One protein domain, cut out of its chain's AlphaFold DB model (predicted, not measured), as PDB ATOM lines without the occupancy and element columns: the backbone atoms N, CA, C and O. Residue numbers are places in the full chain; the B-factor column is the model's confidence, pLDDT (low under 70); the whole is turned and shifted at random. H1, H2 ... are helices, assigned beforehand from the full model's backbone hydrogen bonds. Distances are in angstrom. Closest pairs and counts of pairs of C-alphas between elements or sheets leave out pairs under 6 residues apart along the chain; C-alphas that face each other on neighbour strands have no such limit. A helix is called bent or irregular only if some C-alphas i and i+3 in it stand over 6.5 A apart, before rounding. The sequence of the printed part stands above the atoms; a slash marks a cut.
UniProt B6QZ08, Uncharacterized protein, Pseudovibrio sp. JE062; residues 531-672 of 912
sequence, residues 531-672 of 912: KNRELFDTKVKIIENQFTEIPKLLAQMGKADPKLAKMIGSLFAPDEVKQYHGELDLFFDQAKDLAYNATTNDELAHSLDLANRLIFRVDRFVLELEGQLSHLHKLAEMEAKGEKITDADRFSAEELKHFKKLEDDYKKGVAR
ATOM      1  N   LYS A 531     229.622 -33.068 238.633       83.75
ATOM      2  CA  LYS A 531     228.399 -32.592 237.971       83.75
ATOM      3  C   LYS A 531     227.242 -33.583 238.066       83.75
ATOM      4  O   LYS A 531     226.108 -33.172 238.324       83.75
ATOM      5  N   ASN A 532     227.522 -34.874 237.907       86.50
ATOM      6  CA  ASN A 532     226.543 -35.938 238.112       86.50
ATOM      7  C   ASN A 532     225.997 -35.929 239.538       86.50
ATOM      8  O   ASN A 532     224.786 -36.043 239.731       86.50
ATOM      9  N   ARG A 533     226.863 -35.699 240.528       88.25
ATOM     10  CA  ARG A 533     226.467 -35.561 241.929       88.25
ATOM     11  C   ARG A 533     225.527 -34.372 242.153       88.25
ATOM     12  O   ARG A 533     224.500 -34.525 242.807       88.25
ATOM     13  N   GLU A 534     225.813 -33.211 241.565       88.50
ATOM     14  CA  GLU A 534     224.931 -32.033 241.652       88.50
ATOM     15  C   GLU A 534     223.552 -32.266 241.014       88.50
ATOM     16  O   GLU A 534     222.520 -31.836 241.549       88.50
ATOM     17  N   LEU A 535     223.522 -32.933 239.855       88.62
ATOM     18  CA  LEU A 535     222.270 -33.300 239.197       88.62
ATOM     19  C   LEU A 535     221.490 -34.287 240.057       88.62
ATOM     20  O   LEU A 535     220.306 -34.054 240.300       88.62
ATOM     21  N   PHE A 536     222.156 -35.318 240.576       90.44
ATOM     22  CA  PHE A 536     221.563 -36.290 241.484       90.44
ATOM     23  C   PHE A 536     220.920 -35.605 242.696       90.44
ATOM     24  O   PHE A 536     219.729 -35.793 242.934       90.44
ATOM     25  N   ASP A 537     221.637 -34.714 243.387       88.75
ATOM     26  CA  ASP A 537     221.109 -33.972 244.543       88.75
ATOM     27  C   ASP A 537     219.868 -33.123 244.185       88.75
ATOM     28  O   ASP A 537     218.975 -32.910 245.010       88.75
ATOM     29  N   THR A 538     219.771 -32.646 242.939       89.44
ATOM     30  CA  THR A 538     218.575 -31.947 242.441       89.44
ATOM     31  C   THR A 538     217.401 -32.909 242.237       89.44
ATOM     32  O   THR A 538     216.275 -32.587 242.622       89.44
ATOM     33  N   LYS A 539     217.646 -34.098 241.672       89.62
ATOM     34  CA  LYS A 539     216.628 -35.152 241.487       89.62
ATOM     35  C   LYS A 539     216.114 -35.669 242.830       89.62
ATOM     36  O   LYS A 539     214.908 -35.826 242.993       89.62
ATOM     37  N   VAL A 540     217.007 -35.839 243.808       88.81
ATOM     38  CA  VAL A 540     216.682 -36.209 245.195       88.81
ATOM     39  C   VAL A 540     215.618 -35.274 245.770       88.81
ATOM     40  O   VAL A 540     214.591 -35.747 246.245       88.81
ATOM     41  N   LYS A 541     215.788 -33.952 245.628       88.06
ATOM     42  CA  LYS A 541     214.797 -32.966 246.099       88.06
ATOM     43  C   LYS A 541     213.442 -33.079 245.397       88.06
ATOM     44  O   LYS A 541     212.410 -32.866 246.028       88.06
ATOM     45  N   ILE A 542     213.426 -33.383 244.095       87.75
ATOM     46  CA  ILE A 542     212.178 -33.577 243.335       87.75
ATOM     47  C   ILE A 542     211.417 -34.786 243.889       87.75
ATOM     48  O   ILE A 542     210.231 -34.667 244.199       87.75
ATOM     49  N   ILE A 543     212.109 -35.913 244.079       89.12
ATOM     50  CA  ILE A 543     211.530 -37.149 244.620       89.12
ATOM     51  C   ILE A 543     211.019 -36.927 246.050       89.12
ATOM     52  O   ILE A 543     209.882 -37.281 246.355       89.12
ATOM     53  N   GLU A 544     211.815 -36.285 246.913       86.69
ATOM     54  CA  GLU A 544     211.427 -35.990 248.300       86.69
ATOM     55  C   GLU A 544     210.154 -35.143 248.371       86.69
ATOM     56  O   GLU A 544     209.263 -35.446 249.164       86.69
ATOM     57  N   ASN A 545     210.023 -34.125 247.514       86.88
ATOM     58  CA  ASN A 545     208.806 -33.317 247.443       86.88
ATOM     59  C   ASN A 545     207.585 -34.175 247.078       86.88
ATOM     60  O   ASN A 545     206.547 -34.070 247.734       86.88
ATOM     61  N   GLN A 546     207.706 -35.071 246.097       85.19
ATOM     62  CA  GLN A 546     206.608 -35.955 245.692       85.19
ATOM     63  C   GLN A 546     206.247 -36.987 246.765       85.19
ATOM     64  O   GLN A 546     205.069 -37.267 246.993       85.19
ATOM     65  N   PHE A 547     207.234 -37.494 247.506       86.50
ATOM     66  CA  PHE A 547     206.997 -38.381 248.647       86.50
ATOM     67  C   PHE A 547     206.185 -37.715 249.760       86.50
ATOM     68  O   PHE A 547     205.516 -38.421 250.515       86.50
ATOM     69  N   THR A 548     206.199 -36.383 249.874       85.12
ATOM     70  CA  THR A 548     205.319 -35.667 250.813       85.12
ATOM     71  C   THR A 548     203.882 -35.503 250.305       85.12
ATOM     72  O   THR A 548     202.976 -35.310 251.116       85.12
ATOM     73  N   GLU A 549     203.642 -35.599 248.993       84.12
ATOM     74  CA  GLU A 549     202.301 -35.481 248.399       84.12
ATOM     75  C   GLU A 549     201.500 -36.783 248.500       84.12
ATOM     76  O   GLU A 549     200.308 -36.746 248.810       84.12
ATOM     77  N   ILE A 550     202.148 -37.942 248.347       84.12
ATOM     78  CA  ILE A 550     201.478 -39.253 248.409       84.12
ATOM     79  C   ILE A 550     200.635 -39.425 249.696       84.12
ATOM     80  O   ILE A 550     199.441 -39.722 249.585       84.12
ATOM     81  N   PRO A 551     201.164 -39.197 250.921       79.94
ATOM     82  CA  PRO A 551     200.363 -39.289 252.144       79.94
ATOM     83  C   PRO A 551     199.181 -38.310 252.177       79.94
ATOM     84  O   PRO A 551     198.119 -38.651 252.699       79.94
ATOM     85  N   LYS A 552     199.334 -37.102 251.611       82.69
ATOM     86  CA  LYS A 552     198.257 -36.098 251.558       82.69
ATOM     87  C   LYS A 552     197.118 -36.564 250.658       82.69
ATOM     88  O   LYS A 552     195.961 -36.460 251.065       82.69
ATOM     89  N   LEU A 553     197.438 -37.096 249.477       83.94
ATOM     90  CA  LEU A 553     196.452 -37.622 248.530       83.94
ATOM     91  C   LEU A 553     195.694 -38.807 249.130       83.94
ATOM     92  O   LEU A 553     194.463 -38.795 249.152       83.94
ATOM     93  N   LEU A 554     196.401 -39.765 249.737       80.88
ATOM     94  CA  LEU A 554     195.770 -40.892 250.431       80.88
ATOM     95  C   LEU A 554     194.838 -40.415 251.555       80.88
ATOM     96  O   LEU A 554     193.692 -40.854 251.643       80.88
ATOM     97  N   ALA A 555     195.266 -39.457 252.381       78.50
ATOM     98  CA  ALA A 555     194.419 -38.901 253.436       78.50
ATOM     99  C   ALA A 555     193.148 -38.217 252.891       78.50
ATOM    100  O   ALA A 555     192.088 -38.304 253.515       78.50
ATOM    101  N   GLN A 556     193.224 -37.554 251.733       82.69
ATOM    102  CA  GLN A 556     192.055 -36.970 251.064       82.69
ATOM    103  C   GLN A 556     191.112 -38.054 250.525       82.69
ATOM    104  O   GLN A 556     189.904 -37.964 250.742       82.69
ATOM    105  N   MET A 557     191.648 -39.121 249.927       80.25
ATOM    106  CA  MET A 557     190.852 -40.263 249.457       80.25
ATOM    107  C   MET A 557     190.118 -40.956 250.610       80.25
ATOM    108  O   MET A 557     188.938 -41.281 250.492       80.25
ATOM    109  N   GLY A 558     190.780 -41.103 251.763       76.81
ATOM    110  CA  GLY A 558     190.163 -41.641 252.975       76.81
ATOM    111  C   GLY A 558     189.019 -40.775 253.513       76.81
ATOM    112  O   GLY A 558     188.084 -41.305 254.099       76.81
ATOM    113  N   LYS A 559     189.034 -39.453 253.293       78.56
ATOM    114  CA  LYS A 559     187.894 -38.583 253.641       78.56
ATOM    115  C   LYS A 559     186.727 -38.723 252.663       78.56
ATOM    116  O   LYS A 559     185.585 -38.530 253.071       78.56
ATOM    117  N   ALA A 560     187.013 -39.022 251.398       75.88
ATOM    118  CA  ALA A 560     186.014 -39.092 250.339       75.88
ATOM    119  C   ALA A 560     185.259 -40.437 250.284       75.88
ATOM    120  O   ALA A 560     184.107 -40.456 249.859       75.88
ATOM    121  N   ASP A 561     185.849 -41.549 250.748       75.19
ATOM    122  CA  ASP A 561     185.176 -42.858 250.797       75.19
ATOM    123  C   ASP A 561     185.341 -43.581 252.155       75.19
ATOM    124  O   ASP A 561     186.461 -43.927 252.539       75.19
ATOM    125  N   PRO A 562     184.244 -43.908 252.871       68.50
ATOM    126  CA  PRO A 562     184.292 -44.590 254.169       68.50
ATOM    127  C   PRO A 562     184.978 -45.967 254.167       68.50
ATOM    128  O   PRO A 562     185.534 -46.369 255.193       68.50
ATOM    129  N   LYS A 563     184.940 -46.714 253.048       68.62
ATOM    130  CA  LYS A 563     185.608 -48.028 252.943       68.62
ATOM    131  C   LYS A 563     187.131 -47.862 252.898       68.62
ATOM    132  O   LYS A 563     187.841 -48.595 253.591       68.62
ATOM    133  N   LEU A 564     187.618 -46.865 252.161       71.00
ATOM    134  CA  LEU A 564     189.028 -46.475 252.145       71.00
ATOM    135  C   LEU A 564     189.463 -45.805 253.449       71.00
ATOM    136  O   LEU A 564     190.554 -46.096 253.922       71.00
ATOM    137  N   ALA A 565     188.607 -45.004 254.091       71.81
ATOM    138  CA  ALA A 565     188.894 -44.332 255.362       71.81
ATOM    139  C   ALA A 565     189.449 -45.276 256.437       71.81
ATOM    140  O   ALA A 565     190.345 -44.909 257.191       71.81
ATOM    141  N   LYS A 566     188.925 -46.506 256.503       73.06
ATOM    142  CA  LYS A 566     189.342 -47.500 257.497       73.06
ATOM    143  C   LYS A 566     190.710 -48.120 257.184       73.06
ATOM    144  O   LYS A 566     191.483 -48.305 258.114       73.06
ATOM    145  N   MET A 567     190.996 -48.420 255.912       72.00
ATOM    146  CA  MET A 567     192.303 -48.933 255.450       72.00
ATOM    147  C   MET A 567     193.386 -47.850 255.458       72.00
ATOM    148  O   MET A 567     194.542 -48.101 255.767       72.00
ATOM    149  N   ILE A 568     193.006 -46.621 255.131       70.94
ATOM    150  CA  ILE A 568     193.903 -45.472 255.119       70.94
ATOM    151  C   ILE A 568     194.149 -44.983 256.551       70.94
ATOM    152  O   ILE A 568     195.268 -44.655 256.922       70.94
ATOM    153  N   GLY A 569     193.130 -45.016 257.410       65.88
ATOM    154  CA  GLY A 569     193.268 -44.700 258.830       65.88
ATOM    155  C   GLY A 569     194.179 -45.670 259.592       65.88
ATOM    156  O   GLY A 569     194.816 -45.249 260.551       65.88
ATOM    157  N   SER A 570     194.305 -46.935 259.165       65.69
ATOM    158  CA  SER A 570     195.286 -47.880 259.727       65.69
ATOM    159  C   SER A 570     196.725 -47.645 259.255       65.69
ATOM    160  O   SER A 570     197.635 -48.253 259.822       65.69
ATOM    161  N   LEU A 571     196.944 -46.776 258.261       62.38
ATOM    162  CA  LEU A 571     198.276 -46.359 257.802       62.38
ATOM    163  C   LEU A 571     198.851 -45.201 258.614       62.38
ATOM    164  O   LEU A 571     200.068 -45.056 258.689       62.38
ATOM    165  N   PHE A 572     197.992 -44.374 259.208       60.84
ATOM    166  CA  PHE A 572     198.393 -43.111 259.814       60.84
ATOM    167  C   PHE A 572     198.430 -43.204 261.344       60.84
ATOM    168  O   PHE A 572     197.396 -43.142 262.010       60.84
ATOM    169  N   ALA A 573     199.633 -43.295 261.920       54.91
ATOM    170  CA  ALA A 573     199.846 -42.896 263.311       54.91
ATOM    171  C   ALA A 573     199.748 -41.355 263.422       54.91
ATOM    172  O   ALA A 573     200.164 -40.669 262.484       54.91
ATOM    173  N   PRO A 574     199.246 -40.776 264.533       47.12
ATOM    174  CA  PRO A 574     199.020 -39.327 264.656       47.12
ATOM    175  C   PRO A 574     200.258 -38.441 264.423       47.12
ATOM    176  O   PRO A 574     200.103 -37.282 264.039       47.12
ATOM    177  N   ASP A 575     201.469 -38.986 264.593       52.84
ATOM    178  CA  ASP A 575     202.716 -38.211 264.658       52.84
ATOM    179  C   ASP A 575     203.686 -38.450 263.473       52.84
ATOM    180  O   ASP A 575     204.688 -37.745 263.353       52.84
ATOM    181  N   GLU A 576     203.403 -39.397 262.563       54.56
ATOM    182  CA  GLU A 576     204.367 -39.883 261.542       54.56
ATOM    183  C   GLU A 576     204.042 -39.464 260.086       54.56
ATOM    184  O   GLU A 576     204.739 -39.826 259.140       54.56
ATOM    185  N   VAL A 577     203.014 -38.637 259.871       52.22
ATOM    186  CA  VAL A 577     202.438 -38.359 258.535       52.22
ATOM    187  C   VAL A 577     203.159 -37.234 257.775       52.22
ATOM    188  O   VAL A 577     202.558 -36.206 257.463       52.22
ATOM    189  N   LYS A 578     204.456 -37.376 257.480       63.19
ATOM    190  CA  LYS A 578     205.162 -36.369 256.654       63.19
ATOM    191  C   LYS A 578     205.704 -36.889 255.325       63.19
ATOM    192  O   LYS A 578     205.772 -36.094 254.393       63.19
ATOM    193  N   GLN A 579     206.042 -38.175 255.205       71.44
ATOM    194  CA  GLN A 579     206.665 -38.742 254.000       71.44
ATOM    195  C   GLN A 579     206.175 -40.167 253.687       71.44
ATOM    196  O   GLN A 579     205.677 -40.889 254.555       71.44
ATOM    197  N   TYR A 580     206.282 -40.552 252.414       77.12
ATOM    198  CA  TYR A 580     206.030 -41.905 251.926       77.12
ATOM    199  C   TYR A 580     207.178 -42.857 252.297       77.12
ATOM    200  O   TYR A 580     208.338 -42.541 252.063       77.12
ATOM    201  N   HIS A 581     206.841 -44.039 252.824       77.12
ATOM    202  CA  HIS A 581     207.797 -45.077 253.230       77.12
ATOM    203  C   HIS A 581     207.444 -46.446 252.628       77.12
ATOM    204  O   HIS A 581     207.532 -47.452 253.312       77.12
ATOM    205  N   GLY A 582     206.949 -46.517 251.391       79.94
ATOM    206  CA  GLY A 582     206.641 -47.798 250.731       79.94
ATOM    207  C   GLY A 582     207.769 -48.307 249.824       79.94
ATOM    208  O   GLY A 582     208.931 -47.949 249.992       79.94
ATOM    209  N   GLU A 583     207.438 -49.130 248.824       82.50
ATOM    210  CA  GLU A 583     208.416 -49.764 247.919       82.50
ATOM    211  C   GLU A 583     209.275 -48.746 247.140       82.50
ATOM    212  O   GLU A 583     210.470 -48.960 246.945       82.50
ATOM    213  N   LEU A 584     208.711 -47.594 246.754       84.81
ATOM    214  CA  LEU A 584     209.463 -46.535 246.060       84.81
ATOM    215  C   LEU A 584     210.571 -45.922 246.940       84.81
ATOM    216  O   LEU A 584     211.604 -45.520 246.412       84.81
ATOM    217  N   ASP A 585     210.401 -45.910 248.266       84.12
ATOM    218  CA  ASP A 585     211.404 -45.421 249.226       84.12
ATOM    219  C   ASP A 585     212.608 -46.373 249.332       84.12
ATOM    220  O   ASP A 585     213.725 -45.951 249.615       84.12
ATOM    221  N   LEU A 586     212.421 -47.666 249.038       82.94
ATOM    222  CA  LEU A 586     213.532 -48.615 248.934       82.94
ATOM    223  C   LEU A 586     214.422 -48.303 247.729       82.94
ATOM    224  O   LEU A 586     215.641 -48.252 247.867       82.94
ATOM    225  N   PHE A 587     213.817 -48.080 246.561       85.06
ATOM    226  CA  PHE A 587     214.562 -47.690 245.362       85.06
ATOM    227  C   PHE A 587     215.234 -46.323 245.533       85.06
ATOM    228  O   PHE A 587     216.313 -46.096 244.989       85.06
ATOM    229  N   PHE A 588     214.617 -45.428 246.307       88.69
ATOM    230  CA  PHE A 588     215.196 -44.132 246.634       88.69
ATOM    231  C   PHE A 588     216.448 -44.253 247.500       88.69
ATOM    232  O   PHE A 588     217.483 -43.687 247.150       88.69
ATOM    233  N   ASP A 589     216.367 -45.033 248.583       83.69
ATOM    234  CA  ASP A 589     217.513 -45.313 249.448       83.69
ATOM    235  C   ASP A 589     218.643 -45.975 248.640       83.69
ATOM    236  O   ASP A 589     219.771 -45.508 248.694       83.69
ATOM    237  N   GLN A 590     218.344 -46.965 247.787       84.94
ATOM    238  CA  GLN A 590     219.351 -47.611 246.925       84.94
ATOM    239  C   GLN A 590     220.071 -46.626 245.995       84.94
ATOM    240  O   GLN A 590     221.287 -46.709 245.828       84.94
ATOM    241  N   ALA A 591     219.334 -45.695 245.381       86.31
ATOM    242  CA  ALA A 591     219.939 -44.673 244.537       86.31
ATOM    243  C   ALA A 591     220.845 -43.745 245.368       86.31
ATOM    244  O   ALA A 591     221.971 -43.458 244.958       86.31
ATOM    245  N   LYS A 592     220.397 -43.320 246.560       86.00
ATOM    246  CA  LYS A 592     221.197 -42.492 247.478       86.00
ATOM    247  C   LYS A 592     222.454 -43.217 247.938       86.00
ATOM    248  O   LYS A 592     223.536 -42.657 247.797       86.00
ATOM    249  N   ASP A 593     222.331 -44.451 248.407       80.94
ATOM    250  CA  ASP A 593     223.451 -45.259 248.885       80.94
ATOM    251  C   ASP A 593     224.493 -45.449 247.780       80.94
ATOM    252  O   ASP A 593     225.685 -45.261 248.021       80.94
ATOM    253  N   LEU A 594     224.061 -45.734 246.546       83.00
ATOM    254  CA  LEU A 594     224.971 -45.826 245.406       83.00
ATOM    255  C   LEU A 594     225.652 -44.480 245.109       83.00
ATOM    256  O   LEU A 594     226.852 -44.455 244.876       83.00
ATOM    257  N   ALA A 595     224.924 -43.360 245.156       83.38
ATOM    258  CA  ALA A 595     225.509 -42.040 244.905       83.38
ATOM    259  C   ALA A 595     226.495 -41.590 245.989       83.38
ATOM    260  O   ALA A 595     227.416 -40.831 245.690       83.38
ATOM    261  N   TYR A 596     226.259 -41.947 247.254       77.12
ATOM    262  CA  TYR A 596     227.119 -41.556 248.376       77.12
ATOM    263  C   TYR A 596     228.370 -42.425 248.488       77.12
ATOM    264  O   TYR A 596     229.397 -41.926 248.930       77.12
ATOM    265  N   ASN A 597     228.295 -43.685 248.058       74.06
ATOM    266  CA  ASN A 597     229.445 -44.588 248.024       74.06
ATOM    267  C   ASN A 597     230.186 -44.575 246.676       74.06
ATOM    268  O   ASN A 597     231.170 -45.294 246.525       74.06
ATOM    269  N   ALA A 598     229.715 -43.799 245.697       78.38
ATOM    270  CA  ALA A 598     230.345 -43.727 244.389       78.38
ATOM    271  C   ALA A 598     231.724 -43.065 244.477       78.38
ATOM    272  O   ALA A 598     231.863 -41.926 244.923       78.38
ATOM    273  N   THR A 599     232.727 -43.773 243.975       79.25
ATOM    274  CA  THR A 599     234.114 -43.307 243.847       79.25
ATOM    275  C   THR A 599     234.458 -42.947 242.404       79.25
ATOM    276  O   THR A 599     235.445 -42.256 242.153       79.25
ATOM    277  N   THR A 600     233.615 -43.348 241.449       79.12
ATOM    278  CA  THR A 600     233.806 -43.117 240.012       79.12
ATOM    279  C   THR A 600     232.598 -42.435 239.368       79.12
ATOM    280  O   THR A 600     231.478 -42.443 239.888       79.12
ATOM    281  N   ASN A 601     232.809 -41.849 238.185       85.50
ATOM    282  CA  ASN A 601     231.728 -41.250 237.405       85.50
ATOM    283  C   ASN A 601     230.654 -42.272 236.980       85.50
ATOM    284  O   ASN A 601     229.477 -41.922 236.907       85.50
ATOM    285  N   ASP A 602     231.039 -43.520 236.712       83.88
ATOM    286  CA  ASP A 602     230.123 -44.553 236.213       83.88
ATOM    287  C   ASP A 602     229.108 -44.982 237.281       83.88
ATOM    288  O   ASP A 602     227.919 -45.143 236.991       83.88
ATOM    289  N   GLU A 603     229.547 -45.089 238.536       83.44
ATOM    290  CA  GLU A 603     228.675 -45.375 239.680       83.44
ATOM    291  C   GLU A 603     227.660 -44.246 239.907       83.44
ATOM    292  O   GLU A 603     226.469 -44.504 240.113       83.44
ATOM    293  N   LEU A 604     228.096 -42.987 239.787       86.50
ATOM    294  CA  LEU A 604     227.198 -41.833 239.854       86.50
ATOM    295  C   LEU A 604     226.224 -41.776 238.678       86.50
ATOM    296  O   LEU A 604     225.048 -41.477 238.880       86.50
ATOM    297  N   ALA A 605     226.679 -42.078 237.461       84.19
ATOM    298  CA  ALA A 605     225.817 -42.133 236.285       84.19
ATOM    299  C   ALA A 605     224.744 -43.224 236.433       84.19
ATOM    300  O   ALA A 605     223.586 -43.015 236.066       84.19
ATOM    301  N   HIS A 606     225.102 -44.367 237.022       85.50
ATOM    302  CA  HIS A 606     224.148 -45.421 237.349       85.50
ATOM    303  C   HIS A 606     223.144 -44.965 238.415       85.50
ATOM    304  O   HIS A 606     221.940 -45.148 238.237       85.50
ATOM    305  N   SER A 607     223.601 -44.309 239.483       87.75
ATOM    306  CA  SER A 607     222.695 -43.753 240.492       87.75
ATOM    307  C   SER A 607     221.735 -42.702 239.913       87.75
ATOM    308  O   SER A 607     220.540 -42.702 240.219       87.75
ATOM    309  N   LEU A 608     222.219 -41.852 239.004       87.88
ATOM    310  CA  LEU A 608     221.389 -40.876 238.301       87.88
ATOM    311  C   LEU A 608     220.324 -41.552 237.418       87.88
ATOM    312  O   LEU A 608     219.183 -41.093 237.388       87.88
ATOM    313  N   ASP A 609     220.651 -42.667 236.751       85.94
ATOM    314  CA  ASP A 609     219.670 -43.468 235.998       85.94
ATOM    315  C   ASP A 609     218.583 -44.039 236.919       85.94
ATOM    316  O   ASP A 609     217.391 -43.933 236.616       85.94
ATOM    317  N   LEU A 610     218.973 -44.571 238.084       88.94
ATOM    318  CA  LEU A 610     218.031 -45.055 239.095       88.94
ATOM    319  C   LEU A 610     217.114 -43.932 239.595       88.94
ATOM    320  O   LEU A 610     215.900 -44.127 239.668       88.94
ATOM    321  N   ALA A 611     217.661 -42.744 239.872       89.75
ATOM    322  CA  ALA A 611     216.877 -41.577 240.274       89.75
ATOM    323  C   ALA A 611     215.910 -41.114 239.171       89.75
ATOM    324  O   ALA A 611     214.752 -40.817 239.459       89.75
ATOM    325  N   ASN A 612     216.341 -41.100 237.907       87.38
ATOM    326  CA  ASN A 612     215.490 -40.727 236.774       87.38
ATOM    327  C   ASN A 612     214.334 -41.720 236.569       87.38
ATOM    328  O   ASN A 612     213.185 -41.305 236.400       87.38
ATOM    329  N   ARG A 613     214.604 -43.030 236.663       87.06
ATOM    330  CA  ARG A 613     213.556 -44.067 236.651       87.06
ATOM    331  C   ARG A 613     212.582 -43.888 237.808       87.06
ATOM    332  O   ARG A 613     211.377 -44.075 237.635       87.06
ATOM    333  N   LEU A 614     213.105 -43.559 238.988       89.44
ATOM    334  CA  LEU A 614     212.301 -43.372 240.183       89.44
ATOM    335  C   LEU A 614     211.383 -42.157 240.057       89.44
ATOM    336  O   LEU A 614     210.199 -42.314 240.317       89.44
ATOM    337  N   ILE A 615     211.871 -41.005 239.583       89.00
ATOM    338  CA  ILE A 615     211.035 -39.814 239.338       89.00
ATOM    339  C   ILE A 615     209.807 -40.178 238.510       89.00
ATOM    340  O   ILE A 615     208.689 -39.920 238.939       89.00
ATOM    341  N   PHE A 616     209.994 -40.867 237.382       85.38
ATOM    342  CA  PHE A 616     208.867 -41.242 236.531       85.38
ATOM    343  C   PHE A 616     207.873 -42.176 237.240       85.38
ATOM    344  O   PHE A 616     206.659 -42.020 237.104       85.38
ATOM    345  N   ARG A 617     208.374 -43.150 238.013       87.50
ATOM    346  CA  ARG A 617     207.516 -44.059 238.790       87.50
ATOM    347  C   ARG A 617     206.712 -43.309 239.848       87.50
ATOM    348  O   ARG A 617     205.541 -43.621 240.040       87.50
ATOM    349  N   VAL A 618     207.328 -42.339 240.517       88.19
ATOM    350  CA  VAL A 618     206.683 -41.540 241.563       88.19
ATOM    351  C   VAL A 618     205.670 -40.573 240.958       88.19
ATOM    352  O   VAL A 618     204.536 -40.549 241.423       88.19
ATOM    353  N   ASP A 619     206.022 -39.868 239.882       85.69
ATOM    354  CA  ASP A 619     205.115 -38.998 239.124       85.69
ATOM    355  C   ASP A 619     203.859 -39.744 238.686       85.69
ATOM    356  O   ASP A 619     202.732 -39.306 238.925       85.69
ATOM    357  N   ARG A 620     204.048 -40.911 238.065       85.12
ATOM    358  CA  ARG A 620     202.937 -41.737 237.607       85.12
ATOM    359  C   ARG A 620     202.071 -42.198 238.777       85.12
ATOM    360  O   ARG A 620     200.849 -42.147 238.679       85.12
ATOM    361  N   PHE A 621     202.689 -42.612 239.879       85.94
ATOM    362  CA  PHE A 621     201.965 -43.043 241.070       85.94
ATOM    363  C   PHE A 621     201.153 -41.898 241.703       85.94
ATOM    364  O   PHE A 621     199.997 -42.090 242.074       85.94
ATOM    365  N   VAL A 622     201.710 -40.685 241.761       86.56
ATOM    366  CA  VAL A 622     200.994 -39.476 242.204       86.56
ATOM    367  C   VAL A 622     199.809 -39.175 241.280       86.56
ATOM    368  O   VAL A 622     198.699 -38.981 241.773       86.56
ATOM    369  N   LEU A 623     199.999 -39.215 239.957       85.50
ATOM    370  CA  LEU A 623     198.928 -38.991 238.975       85.50
ATOM    371  C   LEU A 623     197.807 -40.040 239.062       85.50
ATOM    372  O   LEU A 623     196.631 -39.698 238.926       85.50
ATOM    373  N   GLU A 624     198.148 -41.310 239.297       84.62
ATOM    374  CA  GLU A 624     197.168 -42.379 239.521       84.62
ATOM    375  C   GLU A 624     196.304 -42.078 240.760       84.62
ATOM    376  O   GLU A 624     195.073 -42.146 240.680       84.62
ATOM    377  N   LEU A 625     196.922 -41.659 241.872       84.69
ATOM    378  CA  LEU A 625     196.208 -41.261 243.091       84.69
ATOM    379  C   LEU A 625     195.334 -40.013 242.881       84.69
ATOM    380  O   LEU A 625     194.188 -39.981 243.335       84.69
ATOM    381  N   GLU A 626     195.826 -38.996 242.171       86.75
ATOM    382  CA  GLU A 626     195.044 -37.801 241.820       86.75
ATOM    383  C   GLU A 626     193.828 -38.145 240.948       86.75
ATOM    384  O   GLU A 626     192.724 -37.639 241.181       86.75
ATOM    385  N   GLY A 627     193.998 -39.038 239.968       82.44
ATOM    386  CA  GLY A 627     192.916 -39.518 239.111       82.44
ATOM    387  C   GLY A 627     191.834 -40.255 239.901       82.44
ATOM    388  O   GLY A 627     190.640 -39.986 239.730       82.44
ATOM    389  N   GLN A 628     192.246 -41.131 240.818       82.69
ATOM    390  CA  GLN A 628     191.340 -41.858 241.709       82.69
ATOM    391  C   GLN A 628     190.605 -40.919 242.680       82.69
ATOM    392  O   GLN A 628     189.399 -41.066 242.889       82.69
ATOM    393  N   LEU A 629     191.288 -39.912 243.229       84.00
ATOM    394  CA  LEU A 629     190.666 -38.884 244.064       84.00
ATOM    395  C   LEU A 629     189.649 -38.041 243.274       84.00
ATOM    396  O   LEU A 629     188.554 -37.767 243.763       84.00
ATOM    397  N   SER A 630     189.976 -37.662 242.037       84.56
ATOM    398  CA  SER A 630     189.067 -36.929 241.146       84.56
ATOM    399  C   SER A 630     187.797 -37.729 240.836       84.56
ATOM    400  O   SER A 630     186.695 -37.177 240.855       84.56
ATOM    401  N   HIS A 631     187.927 -39.041 240.612       82.81
ATOM    402  CA  HIS A 631     186.785 -39.942 240.450       82.81
ATOM    403  C   HIS A 631     185.880 -39.940 241.692       82.81
ATOM    404  O   HIS A 631     184.670 -39.746 241.570       82.81
ATOM    405  N   LEU A 632     186.464 -40.053 242.890       82.06
ATOM    406  CA  LEU A 632     185.724 -39.975 244.154       82.06
ATOM    407  C   LEU A 632     184.999 -38.634 244.341       82.06
ATOM    408  O   LEU A 632     183.846 -38.617 244.768       82.06
ATOM    409  N   HIS A 633     185.637 -37.512 244.001       83.00
ATOM    410  CA  HIS A 633     184.992 -36.199 244.075       83.00
ATOM    411  C   HIS A 633     183.811 -36.074 243.104       83.00
ATOM    412  O   HIS A 633     182.763 -35.562 243.490       83.00
ATOM    413  N   LYS A 634     183.931 -36.594 241.874       82.00
ATOM    414  CA  LYS A 634     182.817 -36.615 240.909       82.00
ATOM    415  C   LYS A 634     181.632 -37.433 241.412       82.00
ATOM    416  O   LYS A 634     180.496 -36.988 241.272       82.00
ATOM    417  N   LEU A 635     181.891 -38.588 242.028       81.44
ATOM    418  CA  LEU A 635     180.845 -39.381 242.674       81.44
ATOM    419  C   LEU A 635     180.166 -38.576 243.788       81.44
ATOM    420  O   LEU A 635     178.947 -38.458 243.796       81.44
ATOM    421  N   ALA A 636     180.932 -37.937 244.674       78.50
ATOM    422  CA  ALA A 636     180.359 -37.105 245.733       78.50
ATOM    423  C   ALA A 636     179.486 -35.954 245.182       78.50
ATOM    424  O   ALA A 636     178.431 -35.651 245.740       78.50
ATOM    425  N   GLU A 637     179.880 -35.334 244.065       80.88
ATOM    426  CA  GLU A 637     179.072 -34.314 243.384       80.88
ATOM    427  C   GLU A 637     177.774 -34.869 242.777       80.88
ATOM    428  O   GLU A 637     176.742 -34.196 242.836       80.88
ATOM    429  N   MET A 638     177.810 -36.066 242.185       79.50
ATOM    430  CA  MET A 638     176.620 -36.755 241.664       79.50
ATOM    431  C   MET A 638     175.640 -37.087 242.797       79.50
ATOM    432  O   MET A 638     174.441 -36.826 242.675       79.50
ATOM    433  N   GLU A 639     176.151 -37.555 243.940       78.12
ATOM    434  CA  GLU A 639     175.348 -37.829 245.140       78.12
ATOM    435  C   GLU A 639     174.679 -36.549 245.663       78.12
ATOM    436  O   GLU A 639     173.478 -36.531 245.941       78.12
ATOM    437  N   ALA A 640     175.426 -35.439 245.712       78.38
ATOM    438  CA  ALA A 640     174.910 -34.133 246.124       78.38
ATOM    439  C   ALA A 640     173.845 -33.568 245.164       78.38
ATOM    440  O   ALA A 640     172.955 -32.831 245.593       78.38
ATOM    441  N   LYS A 641     173.905 -33.925 243.873       82.00
ATOM    442  CA  LYS A 641     172.893 -33.585 242.855       82.00
ATOM    443  C   LYS A 641     171.675 -34.522 242.872       82.00
ATOM    444  O   LYS A 641     170.728 -34.287 242.122       82.00
ATOM    445  N   GLY A 642     171.657 -35.533 243.745       72.06
ATOM    446  CA  GLY A 642     170.543 -36.469 243.919       72.06
ATOM    447  C   GLY A 642     170.559 -37.664 242.960       72.06
ATOM    448  O   GLY A 642     169.547 -38.359 242.842       72.06
ATOM    449  N   GLU A 643     171.676 -37.916 242.273       79.25
ATOM    450  CA  GLU A 643     171.850 -39.102 241.435       79.25
ATOM    451  C   GLU A 643     172.074 -40.347 242.313       79.25
ATOM    452  O   GLU A 643     172.727 -40.294 243.357       79.25
ATOM    453  N   LYS A 644     171.502 -41.494 241.917       71.81
ATOM    454  CA  LYS A 644     171.687 -42.756 242.648       71.81
ATOM    455  C   LYS A 644     173.051 -43.352 242.323       71.81
ATOM    456  O   LYS A 644     173.262 -43.789 241.200       71.81
ATOM    457  N   ILE A 645     173.902 -43.460 243.338       71.06
ATOM    458  CA  ILE A 645     175.193 -44.149 243.266       71.06
ATOM    459  C   ILE A 645     175.030 -45.575 243.782       71.06
ATOM    460  O   ILE A 645     174.460 -45.799 244.854       71.06
ATOM    461  N   THR A 646     175.525 -46.549 243.027       67.69
ATOM    462  CA  THR A 646     175.556 -47.961 243.417       67.69
ATOM    463  C   THR A 646     176.961 -48.383 243.852       67.69
ATOM    464  O   THR A 646     177.947 -47.700 243.584       67.69
ATOM    465  N   ASP A 647     177.086 -49.535 244.520       62.62
ATOM    466  CA  ASP A 647     178.401 -50.106 244.866       62.62
ATOM    467  C   ASP A 647     179.266 -50.409 243.622       62.62
ATOM    468  O   ASP A 647     180.482 -50.500 243.751       62.62
ATOM    469  N   ALA A 648     178.662 -50.544 242.432       60.97
ATOM    470  CA  ALA A 648     179.371 -50.760 241.169       60.97
ATOM    471  C   ALA A 648     180.004 -49.477 240.594       60.97
ATOM    472  O   ALA A 648     180.914 -49.578 239.779       60.97
ATOM    473  N   ASP A 649     179.541 -48.299 241.028       65.50
ATOM    474  CA  ASP A 649     180.086 -46.991 240.628       65.50
ATOM    475  C   ASP A 649     181.262 -46.560 241.525       65.50
ATOM    476  O   ASP A 649     181.942 -45.576 241.248       65.50
ATOM    477  N   ARG A 650     181.497 -47.288 242.624       71.50
ATOM    478  CA  ARG A 650     182.652 -47.128 243.521       71.50
ATOM    479  C   ARG A 650     183.786 -48.076 243.102       71.50
ATOM    480  O   ARG A 650     183.678 -48.790 242.113       71.50
ATOM    481  N   PHE A 651     184.879 -48.103 243.868       70.69
ATOM    482  CA  PHE A 651     186.002 -49.000 243.585       70.69
ATOM    483  C   PHE A 651     185.590 -50.476 243.568       70.69
ATOM    484  O   PHE A 651     184.962 -50.987 244.502       70.69
ATOM    485  N   SER A 652     186.018 -51.166 242.518       69.31
ATOM    486  CA  SER A 652     185.906 -52.608 242.352       69.31
ATOM    487  C   SER A 652     186.681 -53.376 243.432       69.31
ATOM    488  O   SER A 652     187.566 -52.860 244.122       69.31
ATOM    489  N   ALA A 653     186.388 -54.672 243.565       67.25
ATOM    490  CA  ALA A 653     187.115 -55.546 244.486       67.25
ATOM    491  C   ALA A 653     188.616 -55.673 244.146       67.25
ATOM    492  O   ALA A 653     189.418 -55.961 245.033       67.25
ATOM    493  N   GLU A 654     189.001 -55.478 242.883       65.69
ATOM    494  CA  GLU A 654     190.395 -55.511 242.425       65.69
ATOM    495  C   GLU A 654     191.132 -54.209 242.761       65.69
ATOM    496  O   GLU A 654     192.250 -54.259 243.273       65.69
ATOM    497  N   GLU A 655     190.479 -53.054 242.617       68.19
ATOM    498  CA  GLU A 655     191.037 -51.760 243.037       68.19
ATOM    499  C   GLU A 655     191.219 -51.691 244.561       68.19
ATOM    500  O   GLU A 655     192.251 -51.239 245.051       68.19
ATOM    501  N   LEU A 656     190.287 -52.250 245.341       69.38
ATOM    502  CA  LEU A 656     190.445 -52.359 246.798       69.38
ATOM    503  C   LEU A 656     191.613 -53.278 247.209       69.38
ATOM    504  O   LEU A 656     192.245 -53.036 248.240       69.38
ATOM    505  N   LYS A 657     191.952 -54.308 246.413       73.19
ATOM    506  CA  LYS A 657     193.167 -55.119 246.637       73.19
ATOM    507  C   LYS A 657     194.440 -54.309 246.393       73.19
ATOM    508  O   LYS A 657     195.411 -54.507 247.119       73.19
ATOM    509  N   HIS A 658     194.436 -53.403 245.415       73.38
ATOM    510  CA  HIS A 658     195.567 -52.517 245.141       73.38
ATOM    511  C   HIS A 658     195.864 -51.596 246.338       73.38
ATOM    512  O   HIS A 658     196.996 -51.575 246.819       73.38
ATOM    513  N   PHE A 659     194.847 -50.938 246.911       74.12
ATOM    514  CA  PHE A 659     195.024 -50.124 248.126       74.12
ATOM    515  C   PHE A 659     195.480 -50.938 249.336       74.12
ATOM    516  O   PHE A 659     196.268 -50.454 250.144       74.12
ATOM    517  N   LYS A 660     195.028 -52.188 249.458       75.31
ATOM    518  CA  LYS A 660     195.483 -53.077 250.529       75.31
ATOM    519  C   LYS A 660     196.953 -53.477 250.373       75.31
ATOM    520  O   LYS A 660     197.676 -53.541 251.358       75.31
ATOM    521  N   LYS A 661     197.417 -53.702 249.140       79.75
ATOM    522  CA  LYS A 661     198.843 -53.930 248.870       79.75
ATOM    523  C   LYS A 661     199.670 -52.692 249.240       79.75
ATOM    524  O   LYS A 661     200.680 -52.822 249.921       79.75
ATOM    525  N   LEU A 662     199.188 -51.503 248.872       76.00
ATOM    526  CA  LEU A 662     199.806 -50.236 249.264       76.00
ATOM    527  C   LEU A 662     199.896 -50.086 250.793       76.00
ATOM    528  O   LEU A 662     200.914 -49.630 251.313       76.00
ATOM    529  N   GLU A 663     198.842 -50.497 251.506       76.00
ATOM    530  CA  GLU A 663     198.793 -50.511 252.968       76.00
ATOM    531  C   GLU A 663     199.917 -51.377 253.565       76.00
ATOM    532  O   GLU A 663     200.642 -50.950 254.468       76.00
ATOM    533  N   ASP A 664     200.075 -52.594 253.042       78.88
ATOM    534  CA  ASP A 664     201.099 -53.538 253.489       78.88
ATOM    535  C   ASP A 664     202.519 -53.041 253.171       78.88
ATOM    536  O   ASP A 664     203.420 -53.173 254.005       78.88
ATOM    537  N   ASP A 665     202.725 -52.439 251.998       77.38
ATOM    538  CA  ASP A 665     204.026 -51.915 251.573       77.38
ATOM    539  C   ASP A 665     204.465 -50.720 252.431       77.38
ATOM    540  O   ASP A 665     205.616 -50.664 252.869       77.38
ATOM    541  N   TYR A 666     203.544 -49.811 252.762       77.25
ATOM    542  CA  TYR A 666     203.825 -48.690 253.663       77.25
ATOM    543  C   TYR A 666     204.168 -49.167 255.083       77.25
ATOM    544  O   TYR A 666     205.159 -48.724 255.663       77.25
ATOM    545  N   LYS A 667     203.409 -50.121 255.646       77.38
ATOM    546  CA  LYS A 667     203.702 -50.690 256.978       77.38
ATOM    547  C   LYS A 667     205.088 -51.327 257.040       77.38
ATOM    548  O   LYS A 667     205.799 -51.153 258.032       77.38
ATOM    549  N   LYS A 668     205.481 -52.054 255.990       79.56
ATOM    550  CA  LYS A 668     206.820 -52.650 255.895       79.56
ATOM    551  C   LYS A 668     207.910 -51.588 255.899       79.56
ATOM    552  O   LYS A 668     208.888 -51.745 256.629       79.56
ATOM    553  N   GLY A 669     207.774 -50.516 255.122       75.62
ATOM    554  CA  GLY A 669     208.834 -49.514 255.098       75.62
ATOM    555  C   GLY A 669     208.846 -48.587 256.319       75.62
ATOM    556  O   GLY A 669     209.933 -48.180 256.720       75.62
ATOM    557  N   VAL A 670     207.722 -48.370 257.017       77.75
ATOM    558  CA  VAL A 670     207.728 -47.762 258.368       77.75
ATOM    559  C   VAL A 670     208.535 -48.622 259.348       77.75
ATOM    560  O   VAL A 670     209.403 -48.106 260.054       77.75
ATOM    561  N   ALA A 671     208.319 -49.943 259.358       79.75
ATOM    562  CA  ALA A 671     209.111 -50.857 260.182       79.75
ATOM    563  C   ALA A 671     210.610 -50.793 259.828       79.75
ATOM    564  O   ALA A 671     211.449 -50.691 260.721       79.75
ATOM    565  N   ARG A 672     210.947 -50.742 258.533       77.88
ATOM    566  CA  ARG A 672     212.326 -50.562 258.049       77.88
ATOM    567  C   ARG A 672     212.959 -49.253 258.531       77.88
ATOM    568  O   ARG A 672     214.101 -49.266 258.980       77.88
TER     569      ARG A 672
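This is residues 531 to 672 of the 912 residues of an uncharacterized protein of Pseudovibrio sp. JE062 (UniProt B6QZ08). A long rod of helices: the very long H4 runs nearly its whole length with H1 side by side with it, and H3 folds back along the first part of H4. At the other end of H1 the short H2 folds back as well, and H5 runs slantwise from H2 to H3, packing on both, while residues 637 to 642, at the end of H4 and just after it, stick out. The printed part has 142 residues with five named helices, H1 to H5 in order along the chain, and no named strand; its class is all helix. The whole is loose, with a radius of gyration of the C-alphas of 18.1 A, and spans 63 by 27 by 26 A.

H4, residues 601 to 640, touches H1, residues 531 to 560, at a shallow tilt of 20 degrees, the same way; their closest C-alphas, of Met 557 and Leu 629, are 5.6 A apart. H3, residues 583 to 597, touches H4 at residues 603 to 618 of H4 alone, at a shallow tilt of 23 degrees, opposite ways, and the two form a helical hairpin; the closest C-alphas, of Ala 591 and Ser 607, are 5.0 A apart. H1, H3 and H4 form an up-and-down bundle, each helix running against the one before it, although H1 and H3 are close but not clearly touching, with 7.2 A between their closest C-alphas, of Arg 533 and Ala 595. H2, residues 562 to 569, touches residues 554 to 559 of H1 alone in a second helical hairpin, at a steep tilt of 44 degrees; their closest C-alphas, of Gly 558 and Ala 565, are 3.8 A apart. H5, residues 653 to 672, touches H2 with residues 659 to 663 alone, at a shallow tilt of 14 degrees, the same way; the closest C-alphas, of Met 567 and Glu 663, are 7.1 A apart. H5 also touches H3, with its residues 665 to 669 alone, at a tilt of 37 degrees, only just steep, and the closest C-alphas, of Glu 583 and Asp 665, are 6.1 A apart. H5 is apart from H1 and from H4. In H3, H4 and H5 every O i to N i+4 pair is within hydrogen-bond range; in H1 23 of 26 are, in H2 2 of 4.

H4 measures 57.9 A from C-alpha 601 at (231.728, -41.250, 237.405) to C-alpha 640 at (174.910, -34.133, 246.124). H1 measures 44.6 A, from C-alpha 531 at (228.399, -32.592, 237.971); it is neither bent nor irregular, but only just: C-alphas 548 and 551 are 6.3 A apart. H5 measures 29.1 A and ends with C-alpha 672 at (212.326, -50.562, 258.049). H3 measures 21.7 A and H2 10.1 A.

The two C-alphas farthest apart, of Thr 599 and Gly 642, are 63.9 A from each other. The printed part has no cut. The links H2 to H3, residues 570 to 582, and H4 to H5, residues 641 to 652, are long; H1 to H2 and H3 to H4 are tight. The mean pLDDT of the printed part is 79.0, and residues 562 to 563, 569 to 578, 646 to 649 and 652 to 656 are under 70.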